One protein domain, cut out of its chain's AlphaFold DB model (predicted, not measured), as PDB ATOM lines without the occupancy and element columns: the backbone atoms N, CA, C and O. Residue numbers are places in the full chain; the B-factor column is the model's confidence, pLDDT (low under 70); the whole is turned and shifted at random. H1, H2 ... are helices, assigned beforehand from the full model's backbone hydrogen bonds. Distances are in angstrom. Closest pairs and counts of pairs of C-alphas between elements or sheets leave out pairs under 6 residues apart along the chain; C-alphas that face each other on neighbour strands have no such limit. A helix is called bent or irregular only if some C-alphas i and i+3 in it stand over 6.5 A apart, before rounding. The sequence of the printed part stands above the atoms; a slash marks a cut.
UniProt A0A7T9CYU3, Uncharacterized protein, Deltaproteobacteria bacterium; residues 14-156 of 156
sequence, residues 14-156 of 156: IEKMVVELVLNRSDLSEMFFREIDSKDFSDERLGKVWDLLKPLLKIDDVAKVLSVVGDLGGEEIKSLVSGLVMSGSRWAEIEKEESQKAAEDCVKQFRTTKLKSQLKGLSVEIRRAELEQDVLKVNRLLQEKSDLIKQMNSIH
ATOM      1  N   ILE A  14     242.909 151.135 222.434       93.06
ATOM      2  CA  ILE A  14     244.003 151.196 221.456       93.06
ATOM      3  C   ILE A  14     243.623 150.483 220.163       93.06
ATOM      4  O   ILE A  14     243.817 151.027 219.084       93.06
ATOM      5  N   GLU A  15     243.015 149.302 220.264       94.31
ATOM      6  CA  GLU A  15     242.516 148.559 219.103       94.31
ATOM      7  C   GLU A  15     241.460 149.362 218.347       94.31
ATOM      8  O   GLU A  15     241.519 149.494 217.125       94.31
ATOM      9  N   LYS A  16     240.531 149.967 219.091       94.19
ATOM     10  CA  LYS A  16     239.538 150.889 218.551       94.19
ATOM     11  C   LYS A  16     240.214 152.051 217.818       94.19
ATOM     12  O   LYS A  16     239.863 152.322 216.678       94.19
ATOM     13  N   MET A  17     241.179 152.713 218.457       93.44
ATOM     14  CA  MET A  17     241.890 153.863 217.891       93.44
ATOM     15  C   MET A  17     242.641 153.515 216.601       93.44
ATOM     16  O   MET A  17     242.594 154.291 215.653       93.44
ATOM     17  N   VAL A  18     243.271 152.338 216.528       93.62
ATOM     18  CA  VAL A  18     243.931 151.854 215.304       93.62
ATOM     19  C   VAL A  18     242.938 151.736 214.152       93.62
ATOM     20  O   VAL A  18     243.191 152.256 213.068       93.62
ATOM     21  N   VAL A  19     241.791 151.093 214.381       92.31
ATOM     22  CA  VAL A  19     240.783 150.922 213.325       92.31
ATOM     23  C   VAL A  19     240.171 152.269 212.924       92.31
ATOM     24  O   VAL A  19     239.985 152.522 211.737       92.31
ATOM     25  N   GLU A  20     239.917 153.165 213.882       92.38
ATOM     26  CA  GLU A  20     239.469 154.536 213.598       92.38
ATOM     27  C   GLU A  20     240.462 155.303 212.716       92.38
ATOM     28  O   GLU A  20     240.044 155.934 211.743       92.38
ATOM     29  N   LEU A  21     241.759 155.242 213.039       91.12
ATOM     30  CA  LEU A  21     242.819 155.899 212.276       91.12
ATOM     31  C   LEU A  21     242.893 155.342 210.853       91.12
ATOM     32  O   LEU A  21     242.901 156.121 209.911       91.12
ATOM     33  N   VAL A  22     242.859 154.020 210.671       89.88
ATOM     34  CA  VAL A  22     242.889 153.406 209.328       89.88
ATOM     35  C   VAL A  22     241.681 153.806 208.482       89.88
ATOM     36  O   VAL A  22     241.830 154.073 207.292       89.88
ATOM     37  N   LEU A  23     240.489 153.867 209.080       87.69
ATOM     38  CA  LEU A  23     239.254 154.206 208.367       87.69
ATOM     39  C   LEU A  23     239.166 155.682 207.961       87.69
ATOM     40  O   LEU A  23     238.520 155.991 206.965       87.69
ATOM     41  N   ASN A  24     239.772 156.588 208.734       87.06
ATOM     42  CA  ASN A  24     239.665 158.036 208.516       87.06
ATOM     43  C   ASN A  24     240.939 158.658 207.920       87.06
ATOM     44  O   ASN A  24     240.899 159.784 207.429       87.06
ATOM     45  N   ARG A  25     242.070 157.947 207.967       85.44
ATOM     46  CA  ARG A  25     243.389 158.388 207.496       85.44
ATOM     47  C   ARG A  25     244.079 157.255 206.746       85.44
ATOM     48  O   ARG A  25     244.938 156.544 207.274       85.44
ATOM     49  N   SER A  26     243.690 157.099 205.481       82.62
ATOM     50  CA  SER A  26     244.243 156.078 204.586       82.62
ATOM     51  C   SER A  26     245.761 156.208 204.413       82.62
ATOM     52  O   SER A  26     246.436 155.193 204.253       82.62
ATOM     53  N   ASP A  27     246.331 157.407 204.565       85.38
ATOM     54  CA  ASP A  27     247.778 157.652 204.520       85.38
ATOM     55  C   ASP A  27     248.567 156.957 205.645       85.38
ATOM     56  O   ASP A  27     249.763 156.719 205.493       85.38
ATOM     57  N   LEU A  28     247.910 156.591 206.749       87.62
ATOM     58  CA  LEU A  28     248.527 155.897 207.888       87.62
ATOM     59  C   LEU A  28     248.377 154.371 207.817       87.62
ATOM     60  O   LEU A  28     249.008 153.640 208.583       87.62
ATOM     61  N   SER A  29     247.538 153.877 206.906       87.56
ATOM     62  CA  SER A  29     247.147 152.466 206.841       87.56
ATOM     63  C   SER A  29     248.334 151.522 206.622       87.56
ATOM     64  O   SER A  29     248.460 150.520 207.327       87.56
ATOM     65  N   GLU A  30     249.248 151.863 205.710       88.00
ATOM     66  CA  GLU A  30     250.415 151.039 205.375       88.00
ATOM     67  C   GLU A  30     251.288 150.750 206.604       88.00
ATOM     68  O   GLU A  30     251.714 149.610 206.816       88.00
ATOM     69  N   MET A  31     251.496 151.757 207.458       89.75
ATOM     70  CA  MET A  31     252.271 151.603 208.687       89.75
ATOM     71  C   MET A  31     251.638 150.567 209.615       89.75
ATOM     72  O   MET A  31     252.338 149.705 210.143       89.75
ATOM     73  N   PHE A  32     250.321 150.618 209.806       92.06
ATOM     74  CA  PHE A  32     249.660 149.667 210.686       92.06
ATOM     75  C   PHE A  32     249.643 148.253 210.114       92.06
ATOM     76  O   PHE A  32     249.969 147.310 210.830       92.06
ATOM     77  N   PHE A  33     249.308 148.082 208.834       90.38
ATOM     78  CA  PHE A  33     249.217 146.749 208.227       90.38
ATOM     79  C   PHE A  33     250.570 146.043 208.088       90.38
ATOM     80  O   PHE A  33     250.602 144.815 207.973       90.38
ATOM     81  N   ARG A  34     251.686 146.786 208.127       89.88
ATOM     82  CA  ARG A  34     253.033 146.205 208.214       89.88
ATOM     83  C   ARG A  34     253.328 145.608 209.591       89.88
ATOM     84  O   ARG A  34     254.111 144.669 209.696       89.88
ATOM     85  N   GLU A  35     252.734 146.163 210.643       90.44
ATOM     86  CA  GLU A  35     253.136 145.912 212.031       90.44
ATOM     87  C   GLU A  35     252.114 145.095 212.829       90.44
ATOM     88  O   GLU A  35     252.485 144.400 213.779       90.44
ATOM     89  N   ILE A  36     250.840 145.170 212.443       92.38
ATOM     90  CA  ILE A  36     249.701 144.623 213.178       92.38
ATOM     91  C   ILE A  36     248.969 143.596 212.315       92.38
ATOM     92  O   ILE A  36     248.569 143.860 211.176       92.38
ATOM     93  N   ASP A  37     248.755 142.419 212.892       92.25
ATOM     94  CA  ASP A  37     247.961 141.345 212.305       92.25
ATOM     95  C   ASP A  37     246.612 141.210 213.032       92.25
ATOM     96  O   ASP A  37     246.489 141.614 214.188       92.25
ATOM     97  N   SER A  38     245.588 140.638 212.393       92.56
ATOM     98  CA  SER A  38     244.250 140.526 213.004       92.56
ATOM     99  C   SER A  38     244.254 139.711 214.298       92.56
ATOM    100  O   SER A  38     243.505 140.017 215.222       92.56
ATOM    101  N   LYS A  39     245.158 138.733 214.418       91.81
ATOM    102  CA  LYS A  39     245.368 137.942 215.643       91.81
ATOM    103  C   LYS A  39     245.981 138.723 216.811       91.81
ATOM    104  O   LYS A  39     246.016 138.206 217.923       91.81
ATOM    105  N   ASP A  40     246.530 139.911 216.552       91.25
ATOM    106  CA  ASP A  40     247.095 140.769 217.594       91.25
ATOM    107  C   ASP A  40     245.985 141.561 218.328       91.25
ATOM    108  O   ASP A  40     246.251 142.146 219.379       91.25
ATOM    109  N   PHE A  41     244.744 141.557 217.817       92.69
ATOM    110  CA  PHE A  41     243.569 142.136 218.474       92.69
ATOM    111  C   PHE A  41     243.010 141.200 219.550       92.69
ATOM    112  O   PHE A  41     242.829 140.002 219.325       92.69
ATOM    113  N   SER A  42     242.687 141.754 220.718       91.62
ATOM    114  CA  SER A  42     241.989 141.033 221.784       91.62
ATOM    115  C   SER A  42     240.475 140.982 221.577       91.62
ATOM    116  O   SER A  42     239.839 140.040 222.052       91.62
ATOM    117  N   ASP A  43     239.887 141.951 220.863       92.25
ATOM    118  CA  ASP A  43     238.490 141.881 220.433       92.25
ATOM    119  C   ASP A  43     238.386 141.223 219.050       92.25
ATOM    120  O   ASP A  43     238.781 141.789 218.027       92.25
ATOM    121  N   GLU A  44     237.795 140.026 219.004       91.19
ATOM    122  CA  GLU A  44     237.628 139.255 217.766       91.19
ATOM    123  C   GLU A  44     236.870 140.019 216.674       91.19
ATOM    124  O   GLU A  44     237.102 139.797 215.484       91.19
ATOM    125  N   ARG A  45     235.954 140.925 217.044       91.00
ATOM    126  CA  ARG A  45     235.189 141.711 216.067       91.00
ATOM    127  C   ARG A  45     236.093 142.729 215.385       91.00
ATOM    128  O   ARG A  45     235.981 142.912 214.178       91.00
ATOM    129  N   LEU A  46     237.010 143.351 216.130       92.94
ATOM    130  CA  LEU A  46     238.003 144.264 215.562       92.94
ATOM    131  C   LEU A  46     239.028 143.519 214.704       92.94
ATOM    132  O   LEU A  46     239.354 144.005 213.625       92.94
ATOM    133  N   GLY A  47     239.449 142.319 215.111       92.75
ATOM    134  CA  GLY A  47     240.287 141.449 214.275       92.75
ATOM    135  C   GLY A  47     239.615 141.090 212.941       92.75
ATOM    136  O   GLY A  47     240.230 141.204 211.884       92.75
ATOM    137  N   LYS A  48     238.317 140.760 212.958       91.00
ATOM    138  CA  LYS A  48     237.537 140.526 211.727       91.00
ATOM    139  C   LYS A  48     237.450 141.768 210.847       91.00
ATOM    140  O   LYS A  48     237.635 141.667 209.638       91.00
ATOM    141  N   VAL A  49     237.184 142.938 211.434       90.44
ATOM    142  CA  VAL A  49     237.213 144.212 210.696       90.44
ATOM    143  C   VAL A  49     238.587 144.422 210.061       90.44
ATOM    144  O   VAL A  49     238.661 144.761 208.886       90.44
ATOM    145  N   TRP A  50     239.667 144.167 210.801       91.62
ATOM    146  CA  TRP A  50     241.038 144.301 210.313       91.62
ATOM    147  C   TRP A  50     241.300 143.478 209.050       91.62
ATOM    148  O   TRP A  50     241.802 144.012 208.059       91.62
ATOM    149  N   ASP A  51     240.906 142.204 209.056       90.56
ATOM    150  CA  ASP A  51     241.072 141.314 207.904       90.56
ATOM    151  C   ASP A  51     240.257 141.761 206.690       90.56
ATOM    152  O   ASP A  51     240.720 141.627 205.557       90.56
ATOM    153  N   LEU A  52     239.073 142.340 206.913       88.56
ATOM    154  CA  LEU A  52     238.251 142.905 205.843       88.56
ATOM    155  C   LEU A  52     238.841 144.202 205.277       88.56
ATOM    156  O   LEU A  52     238.712 144.449 204.081       88.56
ATOM    157  N   LEU A  53     239.503 145.019 206.103       86.31
ATOM    158  CA  LEU A  53     240.116 146.280 205.675       86.31
ATOM    159  C   LEU A  53     241.436 146.080 204.929       86.31
ATOM    160  O   LEU A  53     241.727 146.825 203.995       86.31
ATOM    161  N   LYS A  54     242.223 145.067 205.297       83.56
ATOM    162  CA  LYS A  54     243.541 144.795 204.702       83.56
ATOM    163  C   LYS A  54     243.540 144.702 203.164       83.56
ATOM    164  O   LYS A  54     244.384 145.349 202.549       83.56
ATOM    165  N   PRO A  55     242.629 143.978 202.483       81.56
ATOM    166  CA  PRO A  55     242.593 143.970 201.016       81.56
ATOM    167  C   PRO A  55     242.128 145.304 200.408       81.56
ATOM    168  O   PRO A  55     242.355 145.547 199.223       81.56
ATOM    169  N   LEU A  56     241.500 146.177 201.200       78.12
ATOM    170  CA  LEU A  56     240.932 147.459 200.773       78.12
ATOM    171  C   LEU A  56     241.913 148.631 200.934       78.12
ATOM    172  O   LEU A  56     241.550 149.766 200.654       78.12
ATOM    173  N   LEU A  57     243.168 148.347 201.299       65.62
ATOM    174  CA  LEU A  57     244.289 149.272 201.538       65.62
ATOM    175  C   LEU A  57     244.506 150.376 200.481       65.62
ATOM    176  O   LEU A  57     245.160 151.372 200.759       65.62
ATOM    177  N   LYS A  58     244.003 150.188 199.257       60.22
ATOM    178  CA  LYS A  58     244.150 151.133 198.134       60.22
ATOM    179  C   LYS A  58     242.865 151.888 197.790       60.22
ATOM    180  O   LYS A  58     242.808 152.568 196.768       60.22
ATOM    181  N   ILE A  59     241.813 151.700 198.577       61.69
ATOM    182  CA  ILE A  59     240.507 152.292 198.333       61.69
ATOM    183  C   ILE A  59     240.396 153.541 199.209       61.69
ATOM    184  O   ILE A  59     240.018 153.450 200.371       61.69
ATOM    185  N   ASP A  60     240.662 154.713 198.628       63.16
ATOM    186  CA  ASP A  60     240.415 156.035 199.244       63.16
ATOM    187  C   ASP A  60     238.909 156.382 199.328       63.16
ATOM    188  O   ASP A  60     238.499 157.539 199.281       63.16
ATOM    189  N   ASP A  61     238.046 155.371 199.412       70.69
ATOM    190  CA  ASP A  61     236.595 155.519 199.380       70.69
ATOM    191  C   ASP A  61     235.959 154.712 200.516       70.69
ATOM    192  O   ASP A  61     235.687 153.512 200.410       70.69
ATOM    193  N   VAL A  62     235.704 155.412 201.622       69.38
ATOM    194  CA  VAL A  62     235.078 154.864 202.832       69.38
ATOM    195  C   VAL A  62     233.698 154.267 202.534       69.38
ATOM    196  O   VAL A  62     233.312 153.283 203.165       69.38
ATOM    197  N   ALA A  63     232.952 154.789 201.552       69.50
ATOM    198  CA  ALA A  63     231.643 154.241 201.198       69.50
ATOM    199  C   ALA A  63     231.772 152.844 200.570       69.50
ATOM    200  O   ALA A  63     230.995 151.942 200.897       69.50
ATOM    201  N   LYS A  64     232.799 152.626 199.739       73.19
ATOM    202  CA  LYS A  64     233.130 151.286 199.223       73.19
ATOM    203  C   LYS A  64     233.594 150.354 200.332       73.19
ATOM    204  O   LYS A  64     233.178 149.199 200.347       73.19
ATOM    205  N   VAL A  65     234.391 150.852 201.277       75.62
ATOM    206  CA  VAL A  65     234.804 150.073 202.453       75.62
ATOM    207  C   VAL A  65     233.586 149.614 203.257       75.62
ATOM    208  O   VAL A  65     233.460 148.427 203.544       75.62
ATOM    209  N   LEU A  66     232.644 150.513 203.553       75.31
ATOM    210  CA  LEU A  66     231.417 150.183 204.286       75.31
ATOM    211  C   LEU A  66     230.526 149.182 203.542       75.31
ATOM    212  O   LEU A  66     229.954 148.298 204.181       75.31
ATOM    213  N   SER A  67     230.417 149.296 202.214       75.56
ATOM    214  CA  SER A  67     229.667 148.330 201.399       75.56
ATOM    215  C   SER A  67     230.295 146.942 201.481       75.56
ATOM    216  O   SER A  67     229.623 145.989 201.861       75.56
ATOM    217  N   VAL A  68     231.601 146.834 201.212       76.88
ATOM    218  CA  VAL A  68     232.317 145.549 201.197       76.88
ATOM    219  C   VAL A  68     232.320 144.898 202.579       76.88
ATOM    220  O   VAL A  68     232.098 143.695 202.706       76.88
ATOM    221  N   VAL A  69     232.524 145.689 203.634       78.69
ATOM    222  CA  VAL A  69     232.454 145.197 205.011       78.69
ATOM    223  C   VAL A  69     231.041 144.732 205.362       78.69
ATOM    224  O   VAL A  69     230.896 143.723 206.047       78.69
ATOM    225  N   GLY A  70     230.003 145.432 204.901       73.12
ATOM    226  CA  GLY A  70     228.615 145.025 205.115       73.12
ATOM    227  C   GLY A  70     228.269 143.705 204.434       73.12
ATOM    228  O   GLY A  70     227.658 142.841 205.059       73.12
ATOM    229  N   ASP A  71     228.725 143.531 203.196       77.19
ATOM    230  CA  ASP A  71     228.454 142.333 202.400       77.19
ATOM    231  C   ASP A  71     229.204 141.100 202.937       77.19
ATOM    232  O   ASP A  71     228.669 139.992 202.919       77.19
ATOM    233  N   LEU A  72     230.429 141.280 203.450       76.19
ATOM    234  CA  LEU A  72     231.288 140.179 203.913       76.19
ATOM    235  C   LEU A  72     231.201 139.903 205.421       76.19
ATOM    236  O   LEU A  72     231.346 138.759 205.851       76.19
ATOM    237  N   GLY A  73     231.006 140.939 206.235       76.19
ATOM    238  CA  GLY A  73     231.006 140.860 207.698       76.19
ATOM    239  C   GLY A  73     229.615 140.745 208.325       76.19
ATOM    240  O   GLY A  73     229.508 140.469 209.521       76.19
ATOM    241  N   GLY A  74     228.553 140.955 207.545       85.06
ATOM    242  CA  GLY A  74     227.177 141.009 208.033       85.06
ATOM    243  C   GLY A  74     226.842 142.299 208.796       85.06
ATOM    244  O   GLY A  74     227.686 143.165 209.036       85.06
ATOM    245  N   GLU A  75     225.575 142.430 209.199       82.88
ATOM    246  CA  GLU A  75     225.027 143.671 209.777       82.88
ATOM    247  C   GLU A  75     225.677 144.088 211.110       82.88
ATOM    248  O   GLU A  75     225.820 145.280 211.381       82.88
ATOM    249  N   GLU A  76     226.142 143.140 211.930       85.56
ATOM    250  CA  GLU A  76     226.838 143.469 213.185       85.56
ATOM    251  C   GLU A  76     228.174 144.181 212.921       85.56
ATOM    252  O   GLU A  76     228.446 145.240 213.494       85.56
ATOM    253  N   ILE A  77     228.995 143.628 212.026       87.50
ATOM    254  CA  ILE A  77     230.299 144.197 211.672       87.50
ATOM    255  C   ILE A  77     230.116 145.522 210.933       87.50
ATOM    256  O   ILE A  77     230.824 146.488 211.215       87.50
ATOM    257  N   LYS A  78     229.112 145.614 210.057       86.38
ATOM    258  CA  LYS A  78     228.725 146.869 209.404       86.38
ATOM    259  C   LYS A  78     228.399 147.959 210.423       86.38
ATOM    260  O   LYS A  78     228.973 149.042 210.358       86.38
ATOM    261  N   SER A  79     227.539 147.661 211.402       87.12
ATOM    262  CA  SER A  79     227.180 148.610 212.459       87.12
ATOM    263  C   SER A  79     228.391 149.025 213.295       87.12
ATOM    264  O   SER A  79     228.475 150.188 213.698       87.12
ATOM    265  N   LEU A  80     229.312 148.097 213.564       89.62
ATOM    266  CA  LEU A  80     230.555 148.383 214.271       89.62
ATOM    267  C   LEU A  80     231.428 149.356 213.472       89.62
ATOM    268  O   LEU A  80     231.812 150.394 214.007       89.62
ATOM    269  N   VAL A  81     231.696 149.065 212.197       88.31
ATOM    270  CA  VAL A  81     232.524 149.931 211.344       88.31
ATOM    271  C   VAL A  81     231.878 151.295 211.147       88.31
ATOM    272  O   VAL A  81     232.570 152.297 211.290       88.31
ATOM    273  N   SER A  82     230.562 151.378 210.932       87.44
ATOM    274  CA  SER A  82     229.863 152.669 210.893       87.44
ATOM    275  C   SER A  82     230.055 153.464 212.188       87.44
ATOM    276  O   SER A  82     230.332 154.659 212.136       87.44
ATOM    277  N   GLY A  83     229.977 152.807 213.349       89.12
ATOM    278  CA  GLY A  83     230.263 153.445 214.634       89.12
ATOM    279  C   GLY A  83     231.698 153.972 214.737       89.12
ATOM    280  O   GLY A  83     231.896 155.076 215.238       89.12
ATOM    281  N   LEU A  84     232.677 153.214 214.234       89.88
ATOM    282  CA  LEU A  84     234.099 153.579 214.240       89.88
ATOM    283  C   LEU A  84     234.425 154.715 213.267       89.88
ATOM    284  O   LEU A  84     235.202 155.599 213.611       89.88
ATOM    285  N   VAL A  85     233.812 154.737 212.081       88.19
ATOM    286  CA  VAL A  85     233.935 155.867 211.146       88.19
ATOM    287  C   VAL A  85     233.424 157.140 211.821       88.19
ATOM    288  O   VAL A  85     234.133 158.139 211.866       88.19
ATOM    289  N   MET A  86     232.235 157.080 212.429       87.50
ATOM    290  CA  MET A  86     231.633 158.241 213.089       87.50
ATOM    291  C   MET A  86     232.424 158.713 214.313       87.50
ATOM    292  O   MET A  86     232.582 159.913 214.501       87.50
ATOM    293  N   SER A  87     232.929 157.808 215.161       88.19
ATOM    294  CA  SER A  87     233.733 158.215 216.323       88.19
ATOM    295  C   SER A  87     235.160 158.624 215.962       88.19
ATOM    296  O   SER A  87     235.781 159.397 216.694       88.19
ATOM    297  N   GLY A  88     235.668 158.126 214.837       85.38
ATOM    298  CA  GLY A  88     236.988 158.437 214.311       85.38
ATOM    299  C   GLY A  88     237.054 159.697 213.449       85.38
ATOM    300  O   GLY A  88     238.157 160.073 213.066       85.38
ATOM    301  N   SER A  89     235.938 160.384 213.179       86.38
ATOM    302  CA  SER A  89     235.914 161.569 212.304       86.38
ATOM    303  C   SER A  89     236.884 162.669 212.751       86.38
ATOM    304  O   SER A  89     237.485 163.342 211.921       86.38
ATOM    305  N   ARG A  90     237.130 162.781 214.065       87.50
ATOM    306  CA  ARG A  90     238.146 163.678 214.640       87.50
ATOM    307  C   ARG A  90     239.535 163.492 214.019       87.50
ATOM    308  O   ARG A  90     240.278 164.454 213.894       87.50
ATOM    309  N   TRP A  91     239.893 162.274 213.609       87.44
ATOM    310  CA  TRP A  91     241.205 161.964 213.038       87.44
ATOM    311  C   TRP A  91     241.405 162.569 211.643       87.44
ATOM    312  O   TRP A  91     242.546 162.744 211.213       87.44
ATOM    313  N   ALA A  92     240.311 162.896 210.948       83.62
ATOM    314  CA  ALA A  92     240.347 163.600 209.672       83.62
ATOM    315  C   ALA A  92     240.574 165.114 209.837       83.62
ATOM    316  O   ALA A  92     241.074 165.752 208.916       83.62
ATOM    317  N   GLU A  93     240.219 165.682 210.994       85.75
ATOM    318  CA  GLU A  93     240.281 167.127 211.262       85.75
ATOM    319  C   GLU A  93     241.571 167.564 211.971       85.75
ATOM    320  O   GLU A  93     241.960 168.726 211.862       85.75
ATOM    321  N   ILE A  94     242.240 166.660 212.695       89.06
ATOM    322  CA  ILE A  94     243.500 166.986 213.374       89.06
ATOM    323  C   ILE A  94     244.679 167.100 212.406       89.06
ATOM    324  O   ILE A  94     244.695 166.525 211.314       89.06
ATOM    325  N   GLU A  95     245.719 167.802 212.855       89.19
ATOM    326  CA  GLU A  95     246.948 167.958 212.090       89.19
ATOM    327  C   GLU A  95     247.611 166.609 211.786       89.19
ATOM    328  O   GLU A  95     247.605 165.660 212.581       89.19
ATOM    329  N   LYS A  96     248.232 166.532 210.605       87.81
ATOM    330  CA  LYS A  96     248.886 165.312 210.128       87.81
ATOM    331  C   LYS A  96     249.940 164.806 211.115       87.81
ATOM    332  O   LYS A  96     249.998 163.604 211.363       87.81
ATOM    333  N   GLU A  97     250.719 165.698 211.711       90.25
ATOM    334  CA  GLU A  97     251.757 165.338 212.680       90.25
ATOM    335  C   GLU A  97     251.174 164.714 213.958       90.25
ATOM    336  O   GLU A  97     251.661 163.686 214.426       90.25
ATOM    337  N   GLU A  98     250.072 165.259 214.476       90.44
ATOM    338  CA  GLU A  98     249.411 164.721 215.667       90.44
ATOM    339  C   GLU A  98     248.811 163.332 215.404       90.44
ATOM    340  O   GLU A  98     249.013 162.401 216.189       90.44
ATOM    341  N   SER A  99     248.146 163.153 214.258       90.44
ATOM    342  CA  SER A  99     247.626 161.841 213.845       90.44
ATOM    343  C   SER A  99     248.727 160.797 213.638       90.44
ATOM    344  O   SER A  99     248.550 159.634 214.006       90.44
ATOM    345  N   GLN A 100     249.876 161.215 213.099       92.31
ATOM    346  CA  GLN A 100     251.039 160.360 212.885       92.31
ATOM    347  C   GLN A 100     251.600 159.888 214.227       92.31
ATOM    348  O   GLN A 100     251.803 158.691 214.424       92.31
ATOM    349  N   LYS A 101     251.764 160.806 215.182       93.31
ATOM    350  CA  LYS A 101     252.234 160.480 216.530       93.31
ATOM    351  C   LYS A 101     251.291 159.512 217.247       93.31
ATOM    352  O   LYS A 101     251.741 158.518 217.809       93.31
ATOM    353  N   ALA A 102     249.979 159.750 217.172       92.75
ATOM    354  CA  ALA A 102     248.984 158.841 217.742       92.75
ATOM    355  C   ALA A 102     249.058 157.435 217.117       92.75
ATOM    356  O   ALA A 102     248.912 156.425 217.813       92.75
ATOM    357  N   ALA A 103     249.313 157.362 215.810       92.69
ATOM    358  CA  ALA A 103     249.473 156.104 215.099       92.69
ATOM    359  C   ALA A 103     250.765 155.364 215.489       92.69
ATOM    360  O   ALA A 103     250.735 154.155 215.730       92.69
ATOM    361  N   GLU A 104     251.880 156.076 215.638       94.06
ATOM    362  CA  GLU A 104     253.144 155.519 216.132       94.06
ATOM    363  C   GLU A 104     253.013 154.985 217.563       94.06
ATOM    364  O   GLU A 104     253.460 153.869 217.853       94.06
ATOM    365  N   ASP A 105     252.326 155.723 218.438       94.00
ATOM    366  CA  ASP A 105     252.042 155.297 219.808       94.00
ATOM    367  C   ASP A 105     251.198 154.015 219.834       94.00
ATOM    368  O   ASP A 105     251.491 153.089 220.599       94.00
ATOM    369  N   CYS A 106     250.188 153.907 218.963       93.94
ATOM    370  CA  CYS A 106     249.409 152.678 218.806       93.94
ATOM    371  C   CYS A 106     250.290 151.491 218.401       93.94
ATOM    372  O   CYS A 106     250.251 150.439 219.045       93.94
ATOM    373  N   VAL A 107     251.105 151.655 217.354       93.75
ATOM    374  CA  VAL A 107     252.006 150.604 216.858       93.75
ATOM    375  C   VAL A 107     252.983 150.173 217.952       93.75
ATOM    376  O   VAL A 107     253.178 148.976 218.181       93.75
ATOM    377  N   LYS A 108     253.558 151.132 218.684       93.06
ATOM    378  CA  LYS A 108     254.446 150.871 219.823       93.06
ATOM    379  C   LYS A 108     253.757 150.031 220.899       93.06
ATOM    380  O   LYS A 108     254.359 149.082 221.413       93.06
ATOM    381  N   GLN A 109     252.497 150.323 221.213       92.50
ATOM    382  CA  GLN A 109     251.732 149.552 222.193       92.50
ATOM    383  C   GLN A 109     251.398 148.135 221.713       92.50
ATOM    384  O   GLN A 109     251.567 147.185 222.483       92.50
ATOM    385  N   PHE A 110     251.000 147.963 220.450       92.25
ATOM    386  CA  PHE A 110     250.770 146.639 219.861       92.25
ATOM    387  C   PHE A 110     252.042 145.788 219.866       92.25
ATOM    388  O   PHE A 110     252.035 144.666 220.376       92.25
ATOM    389  N   ARG A 111     253.170 146.345 219.404       89.56
ATOM    390  CA  ARG A 111     254.479 145.673 219.440       89.56
ATOM    391  C   ARG A 111     254.871 145.267 220.858       89.56
ATOM    392  O   ARG A 111     255.275 144.131 221.089       89.56
ATOM    393  N   THR A 112     254.705 146.169 221.825       90.69
ATOM    394  CA  THR A 112     255.018 145.888 223.235       90.69
ATOM    395  C   THR A 112     254.157 144.751 223.785       90.69
ATOM    396  O   THR A 112     254.670 143.852 224.452       90.69
ATOM    397  N   THR A 113     252.854 144.762 223.501       90.06
ATOM    398  CA  THR A 113     251.921 143.715 223.945       90.06
ATOM    399  C   THR A 113     252.257 142.364 223.315       90.06
ATOM    400  O   THR A 113     252.324 141.354 224.022       90.06
ATOM    401  N   LYS A 114     252.570 142.350 222.016       89.31
ATOM    402  CA  LYS A 114     252.991 141.159 221.272       89.31
ATOM    403  C   LYS A 114     254.265 140.542 221.842       89.31
ATOM    404  O   LYS A 114     254.268 139.361 222.183       89.31
ATOM    405  N   LEU A 115     255.304 141.353 222.050       89.56
ATOM    406  CA  LEU A 115     256.565 140.901 222.645       89.56
ATOM    407  C   LEU A 115     256.365 140.365 224.067       89.56
ATOM    408  O   LEU A 115     256.900 139.312 224.410       89.56
ATOM    409  N   LYS A 116     255.543 141.027 224.893       91.31
ATOM    410  CA  LYS A 116     255.200 140.529 226.239       91.31
ATOM    411  C   LYS A 116     254.494 139.173 226.188       91.31
ATOM    412  O   LYS A 116     254.808 138.297 226.996       91.31
ATOM    413  N   SER A 117     253.568 138.989 225.247       90.00
ATOM    414  CA  SER A 117     252.873 137.713 225.044       90.00
ATOM    415  C   SER A 117     253.847 136.605 224.628       90.00
ATOM    416  O   SER A 117     253.874 135.542 225.250       90.00
ATOM    417  N   GLN A 118     254.734 136.886 223.668       91.06
ATOM    418  CA  GLN A 118     255.779 135.954 223.229       91.06
ATOM    419  C   GLN A 118     256.737 135.579 224.369       91.06
ATOM    420  O   GLN A 118     257.000 134.399 224.587       91.06
ATOM    421  N   LEU A 119     257.189 136.550 225.171       92.62
ATOM    422  CA  LEU A 119     258.045 136.301 226.338       92.62
ATOM    423  C   LEU A 119     257.368 135.414 227.393       92.62
ATOM    424  O   LEU A 119     258.026 134.574 228.023       92.62
ATOM    425  N   LYS A 120     256.057 135.589 227.599       92.88
ATOM    426  CA  LYS A 120     255.266 134.732 228.490       92.88
ATOM    427  C   LYS A 120     255.177 133.310 227.935       92.88
ATOM    428  O   LYS A 120     255.411 132.371 228.695       92.88
ATOM    429  N   GLY A 121     254.905 133.161 226.636       92.56
ATOM    430  CA  GLY A 121     254.898 131.873 225.937       92.56
ATOM    431  C   GLY A 121     256.232 131.140 226.069       92.56
ATOM    432  O   GLY A 121     256.271 130.034 226.606       92.56
ATOM    433  N   LEU A 122     257.339 131.803 225.724       93.00
ATOM    434  CA  LEU A 122     258.688 131.246 225.864       93.00
ATOM    435  C   LEU A 122     259.004 130.831 227.299       93.00
ATOM    436  O   LEU A 122     259.604 129.787 227.519       93.00
ATOM    437  N   SER A 123     258.583 131.609 228.296       93.56
ATOM    438  CA  SER A 123     258.827 131.249 229.698       93.56
ATOM    439  C   SER A 123     258.095 129.965 230.113       93.56
ATOM    440  O   SER A 123     258.608 129.222 230.947       93.56
ATOM    441  N   VAL A 124     256.924 129.679 229.533       95.38
ATOM    442  CA  VAL A 124     256.226 128.396 229.723       95.38
ATOM    443  C   VAL A 124     256.958 127.272 228.988       95.38
ATOM    444  O   VAL A 124     257.149 126.198 229.557       95.38
ATOM    445  N   GLU A 125     257.409 127.515 227.757       94.62
ATOM    446  CA  GLU A 125     258.135 126.510 226.977       94.62
ATOM    447  C   GLU A 125     259.483 126.125 227.585       94.62
ATOM    448  O   GLU A 125     259.819 124.943 227.586       94.62
ATOM    449  N   ILE A 126     260.214 127.096 228.142       93.75
ATOM    450  CA  ILE A 126     261.469 126.865 228.866       93.75
ATOM    451  C   ILE A 126     261.211 125.939 230.050       93.75
ATOM    452  O   ILE A 126     261.852 124.900 230.144       93.75
ATOM    453  N   ARG A 127     260.215 126.248 230.893       94.62
ATOM    454  CA  ARG A 127     259.863 125.399 232.046       94.62
ATOM    455  C   ARG A 127     259.507 123.977 231.628       94.62
ATOM    456  O   ARG A 127     259.889 123.024 232.294       94.62
ATOM    457  N   ARG A 128     258.777 123.817 230.521       95.44
ATOM    458  CA  ARG A 128     258.456 122.493 229.974       95.44
ATOM    459  C   ARG A 128     259.721 121.759 229.515       95.44
ATOM    460  O   ARG A 128     259.892 120.601 229.869       95.44
ATOM    461  N   ALA A 129     260.608 122.425 228.780       95.25
ATOM    462  CA  ALA A 129     261.861 121.832 228.316       95.25
ATOM    463  C   ALA A 129     262.813 121.473 229.477       95.25
ATOM    464  O   ALA A 129     263.496 120.455 229.412       95.25
ATOM    465  N   GLU A 130     262.818 122.261 230.559       94.31
ATOM    466  CA  GLU A 130     263.544 121.958 231.801       94.31
ATOM    467  C   GLU A 130     263.020 120.676 232.466       94.31
ATOM    468  O   GLU A 130     263.813 119.831 232.877       94.31
ATOM    469  N   LEU A 131     261.694 120.497 232.525       96.19
ATOM    470  CA  LEU A 131     261.068 119.272 233.041       96.19
ATOM    471  C   LEU A 131     261.367 118.050 232.160       96.19
ATOM    472  O   LEU A 131     261.566 116.956 232.679       96.19
ATOM    473  N   GLU A 132     261.424 118.245 230.841       96.62
ATOM    474  CA  GLU A 132     261.806 117.225 229.852       96.62
ATOM    475  C   GLU A 132     263.323 116.941 229.840       96.62
ATOM    476  O   GLU A 132     263.765 116.036 229.136       96.62
ATOM    477  N   GLN A 133     264.123 117.697 230.607       94.81
ATOM    478  CA  GLN A 133     265.593 117.656 230.613       94.81
ATOM    479  C   GLN A 133     266.233 117.873 229.224       94.81
ATOM    480  O   GLN A 133     267.369 117.464 228.978       94.81
ATOM    481  N   ASP A 134     265.540 118.569 228.317       96.38
ATOM    482  CA  ASP A 134     266.042 118.902 226.981       96.38
ATOM    483  C   ASP A 134     266.911 120.169 227.033       96.38
ATOM    484  O   ASP A 134     266.485 121.289 226.732       96.38
ATOM    485  N   VAL A 135     268.167 119.982 227.437       93.75
ATOM    486  CA  VAL A 135     269.144 121.066 227.625       93.75
ATOM    487  C   VAL A 135     269.382 121.866 226.336       93.75
ATOM    488  O   VAL A 135     269.569 123.084 226.385       93.75
ATOM    489  N   LEU A 136     269.351 121.215 225.166       94.88
ATOM    490  CA  LEU A 136     269.558 121.894 223.882       94.88
ATOM    491  C   LEU A 136     268.405 122.851 223.571       94.88
ATOM    492  O   LEU A 136     268.636 123.987 223.143       94.88
ATOM    493  N   LYS A 137     267.170 122.413 223.816       95.25
ATOM    494  CA  LYS A 137     265.974 123.238 223.645       95.25
ATOM    495  C   LYS A 137     265.918 124.371 224.666       95.25
ATOM    496  O   LYS A 137     265.629 125.497 224.270       95.25
ATOM    497  N   VAL A 138     266.269 124.119 225.930       94.19
ATOM    498  CA  VAL A 138     266.357 125.170 226.963       94.19
ATOM    499  C   VAL A 138     267.322 126.278 226.536       94.19
ATOM    500  O   VAL A 138     266.936 127.447 226.521       94.19
ATOM    501  N   ASN A 139     268.541 125.931 226.114       93.25
ATOM    502  CA  ASN A 139     269.533 126.923 225.686       93.25
ATOM    503  C   ASN A 139     269.056 127.745 224.481       93.25
ATOM    504  O   ASN A 139     269.226 128.966 224.460       93.25
ATOM    505  N   ARG A 140     268.407 127.100 223.503       96.38
ATOM    506  CA  ARG A 140     267.827 127.795 222.344       96.38
ATOM    507  C   ARG A 140     266.743 128.791 222.763       96.38
ATOM    508  O   ARG A 140     266.781 129.942 222.336       96.38
ATOM    509  N   LEU A 141     265.810 128.367 223.614       94.50
ATOM    510  CA  LEU A 141     264.703 129.208 224.075       94.50
ATOM    511  C   LEU A 141     265.184 130.368 224.965       94.50
ATOM    512  O   LEU A 141     264.618 131.459 224.917       94.50
ATOM    513  N   LEU A 142     266.240 130.167 225.761       93.12
ATOM    514  CA  LEU A 142     266.867 131.237 226.544       93.12
ATOM    515  C   LEU A 142     267.525 132.295 225.653       93.12
ATOM    516  O   LEU A 142     267.394 133.489 225.936       93.12
ATOM    517  N   GLN A 143     268.185 131.877 224.569       93.94
ATOM    518  CA  GLN A 143     268.747 132.801 223.586       93.94
ATOM    519  C   GLN A 143     267.643 133.622 222.908       93.94
ATOM    520  O   GLN A 143     267.712 134.850 222.899       93.94
ATOM    521  N   GLU A 144     266.576 132.965 222.446       93.81
ATOM    522  CA  GLU A 144     265.419 133.638 221.841       93.81
ATOM    523  C   GLU A 144     264.773 134.643 222.807       93.81
ATOM    524  O   GLU A 144     264.489 135.786 222.444       93.81
ATOM    525  N   LYS A 145     264.625 134.264 224.081       92.12
ATOM    526  CA  LYS A 145     264.135 135.158 225.134       92.12
ATOM    527  C   LYS A 145     265.044 136.376 225.325       92.12
ATOM    528  O   LYS A 145     264.533 137.483 225.494       92.12
ATOM    529  N   SER A 146     266.366 136.194 225.305       92.19
ATOM    530  CA  SER A 146     267.332 137.299 225.396       92.19
ATOM    531  C   SER A 146     267.173 138.276 224.232       92.19
ATOM    532  O   SER A 146     267.115 139.490 224.442       92.19
ATOM    533  N   ASP A 147     267.034 137.758 223.014       92.62
ATOM    534  CA  ASP A 147     266.906 138.586 221.818       92.62
ATOM    535  C   ASP A 147     265.569 139.343 221.782       92.62
ATOM    536  O   ASP A 147     265.553 140.531 221.456       92.62
ATOM    537  N   LEU A 148     264.467 138.736 222.237       89.56
ATOM    538  CA  LEU A 148     263.191 139.446 222.404       89.56
ATOM    539  C   LEU A 148     263.248 140.541 223.479       89.56
ATOM    540  O   LEU A 148     262.648 141.601 223.302       89.56
ATOM    541  N   ILE A 149     263.983 140.335 224.579       89.88
ATOM    542  CA  ILE A 149     264.185 141.381 225.599       89.88
ATOM    543  C   ILE A 149     264.949 142.569 225.003       89.88
ATOM    544  O   ILE A 149     264.561 143.715 225.231       89.88
ATOM    545  N   LYS A 150     265.991 142.321 224.197       91.12
ATOM    546  CA  LYS A 150     266.717 143.393 223.493       91.12
ATOM    547  C   LYS A 150     265.794 144.168 222.551       91.12
ATOM    548  O   LYS A 150     265.811 145.396 222.571       91.12
ATOM    549  N   GLN A 151     264.953 143.467 221.786       88.44
ATOM    550  CA  GLN A 151     263.960 144.103 220.914       88.44
ATOM    551  C   GLN A 151     262.981 144.971 221.715       88.44
ATOM    552  O   GLN A 151     262.753 146.124 221.358       88.44
ATOM    553  N   MET A 152     262.464 144.474 222.841       86.88
ATOM    554  CA  MET A 152     261.551 145.233 223.703       86.88
ATOM    555  C   MET A 152     262.203 146.493 224.294       86.88
ATOM    556  O   MET A 152     261.556 147.537 224.392       86.88
ATOM    557  N   ASN A 153     263.486 146.417 224.652       85.00
ATOM    558  CA  ASN A 153     264.238 147.567 225.148       85.00
ATOM    559  C   ASN A 153     264.512 148.600 224.048       85.00
ATOM    560  O   ASN A 153     264.539 149.782 224.345       85.00
ATOM    561  N   SER A 154     264.650 148.180 222.786       84.88
ATOM    562  CA  SER A 154     264.861 149.098 221.650       84.88
ATOM    563  C   SER A 154     263.615 149.893 221.234       84.88
ATOM    564  O   SER A 154     263.708 150.820 220.437       84.88
ATOM    565  N   ILE A 155     262.440 149.519 221.751       78.94
ATOM    566  CA  ILE A 155     261.176 150.233 221.527       78.94
ATOM    567  C   ILE A 155     261.058 151.472 222.438       78.94
ATOM    568  O   ILE A 155     260.242 152.359 222.160       78.94
ATOM    569  N   HIS A 156     261.825 151.525 223.533       57.28
ATOM    570  CA  HIS A 156     261.820 152.611 224.519       57.28
ATOM    571  C   HIS A 156     262.909 153.633 224.219       57.28
ATOM    572  O   HIS A 156     262.565 154.828 224.334       57.28
TER     573      HIS A 156
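AT A GLANCE: This is residues 14 to 156 of the 156 residues of an uncharacterized protein of Deltaproteobacteria bacterium (UniProt A0A7T9CYU3). One very long helix, H6, makes the length of the model, with a head of shorter helices gathered at its first part and H7 folding back along its far part as the second arm of a helical hairpin. In the head H1 is in the middle, with H2 and H6 on it, while H3 and the folded-back arms of the bent H4 make the part of the head away from H6. The printed part has 143 residues with seven named helices, H1 to H7 in chain order, and no named strand: all helix. It is loose, with a radius of gyration of the C-alphas of 18.7 A, and elongated, spanning 58 by 35 by 22 A.

HOW THE PARTS SIT: H6, residues 96 to 131, and H7, residues 135 to 154, form a hairpin and touch, closest at the C-alphas of Ile 126 and Val 138, 5.5 A apart, at a shallow tilt of 17 degrees, opposite ways. With H1, residues 14 to 24, and H2, residues 26 to 35, H6 forms a bundle, three helices that touch one another. H6 touches H1 with residues 99 to 109 alone, closest at the C-alphas of Cys 106 and Ile 14, 6.2 A apart. H6 touches H2 with residues 100 to 111 alone, closest at the C-alphas of Val 107 and Phe 32, 6.7 A apart. H1 and H2 are a hairpin at a steep tilt of 40 degrees. H1 is the hub, touching five helices. It touches H3, residues 44 to 56, closest at the C-alphas of Glu 15 and Leu 46, 7.2 A apart. H4, residues 62 to 88, was assigned as one helix by its hydrogen bonds but is bent, C-alphas 72 and 75 being 9.3 A apart; its arms H4a, residues 62 to 72, and H4b, residues 75 to 88, touch at a shallow tilt of 23 degrees, opposite ways, with the C-alphas of Gly 70 and Lys 78 closest at 4.7 A. H4b touches H1 with residues 84 to 88 alone, about perpendicular at 83 degrees, closest at the C-alphas of Gly 88 and Glu 20, 4.7 A apart. H3 touches H4a, closest at the C-alphas of Leu 52 and Val 69, 6.3 A apart. H5, residues 90 to 93, touches H1, with the C-alphas of Ala 92 and Asn 24 closest at 5.7 A. H7 is apart from H1 and H2. Every O i to N i+4 pair is within hydrogen-bond range in H1, H4a, H4b, H6 and H7, against 7 of 9 in H3 and 2 of 6 in H2, which has 5 of 7 O i to N i+3 pairs within range; H5 is too short for an i+4 pair.

IN THESE COORDINATES: H6 is 52.8 A long, from C-alpha 96 at (248.886, 165.312, 210.128) to C-alpha 131 at (261.068, 119.272, 233.041), and H7 is 29.0 A long. H1 begins at C-alpha 14, (244.003, 151.196, 221.456). H2 is irregular, with C-alphas 27 and 30 7.2 A apart, and H3 only just so, with C-alphas 52 and 55 6.6 A apart.

THE WHOLE: The C-alphas of Glu 93 and Gln 133, the two farthest apart, are 58.8 A apart. The printed part has no cut and no long link. Its mean pLDDT is 88.0, with residues 57 to 60, 62 to 63 and 156 under 70.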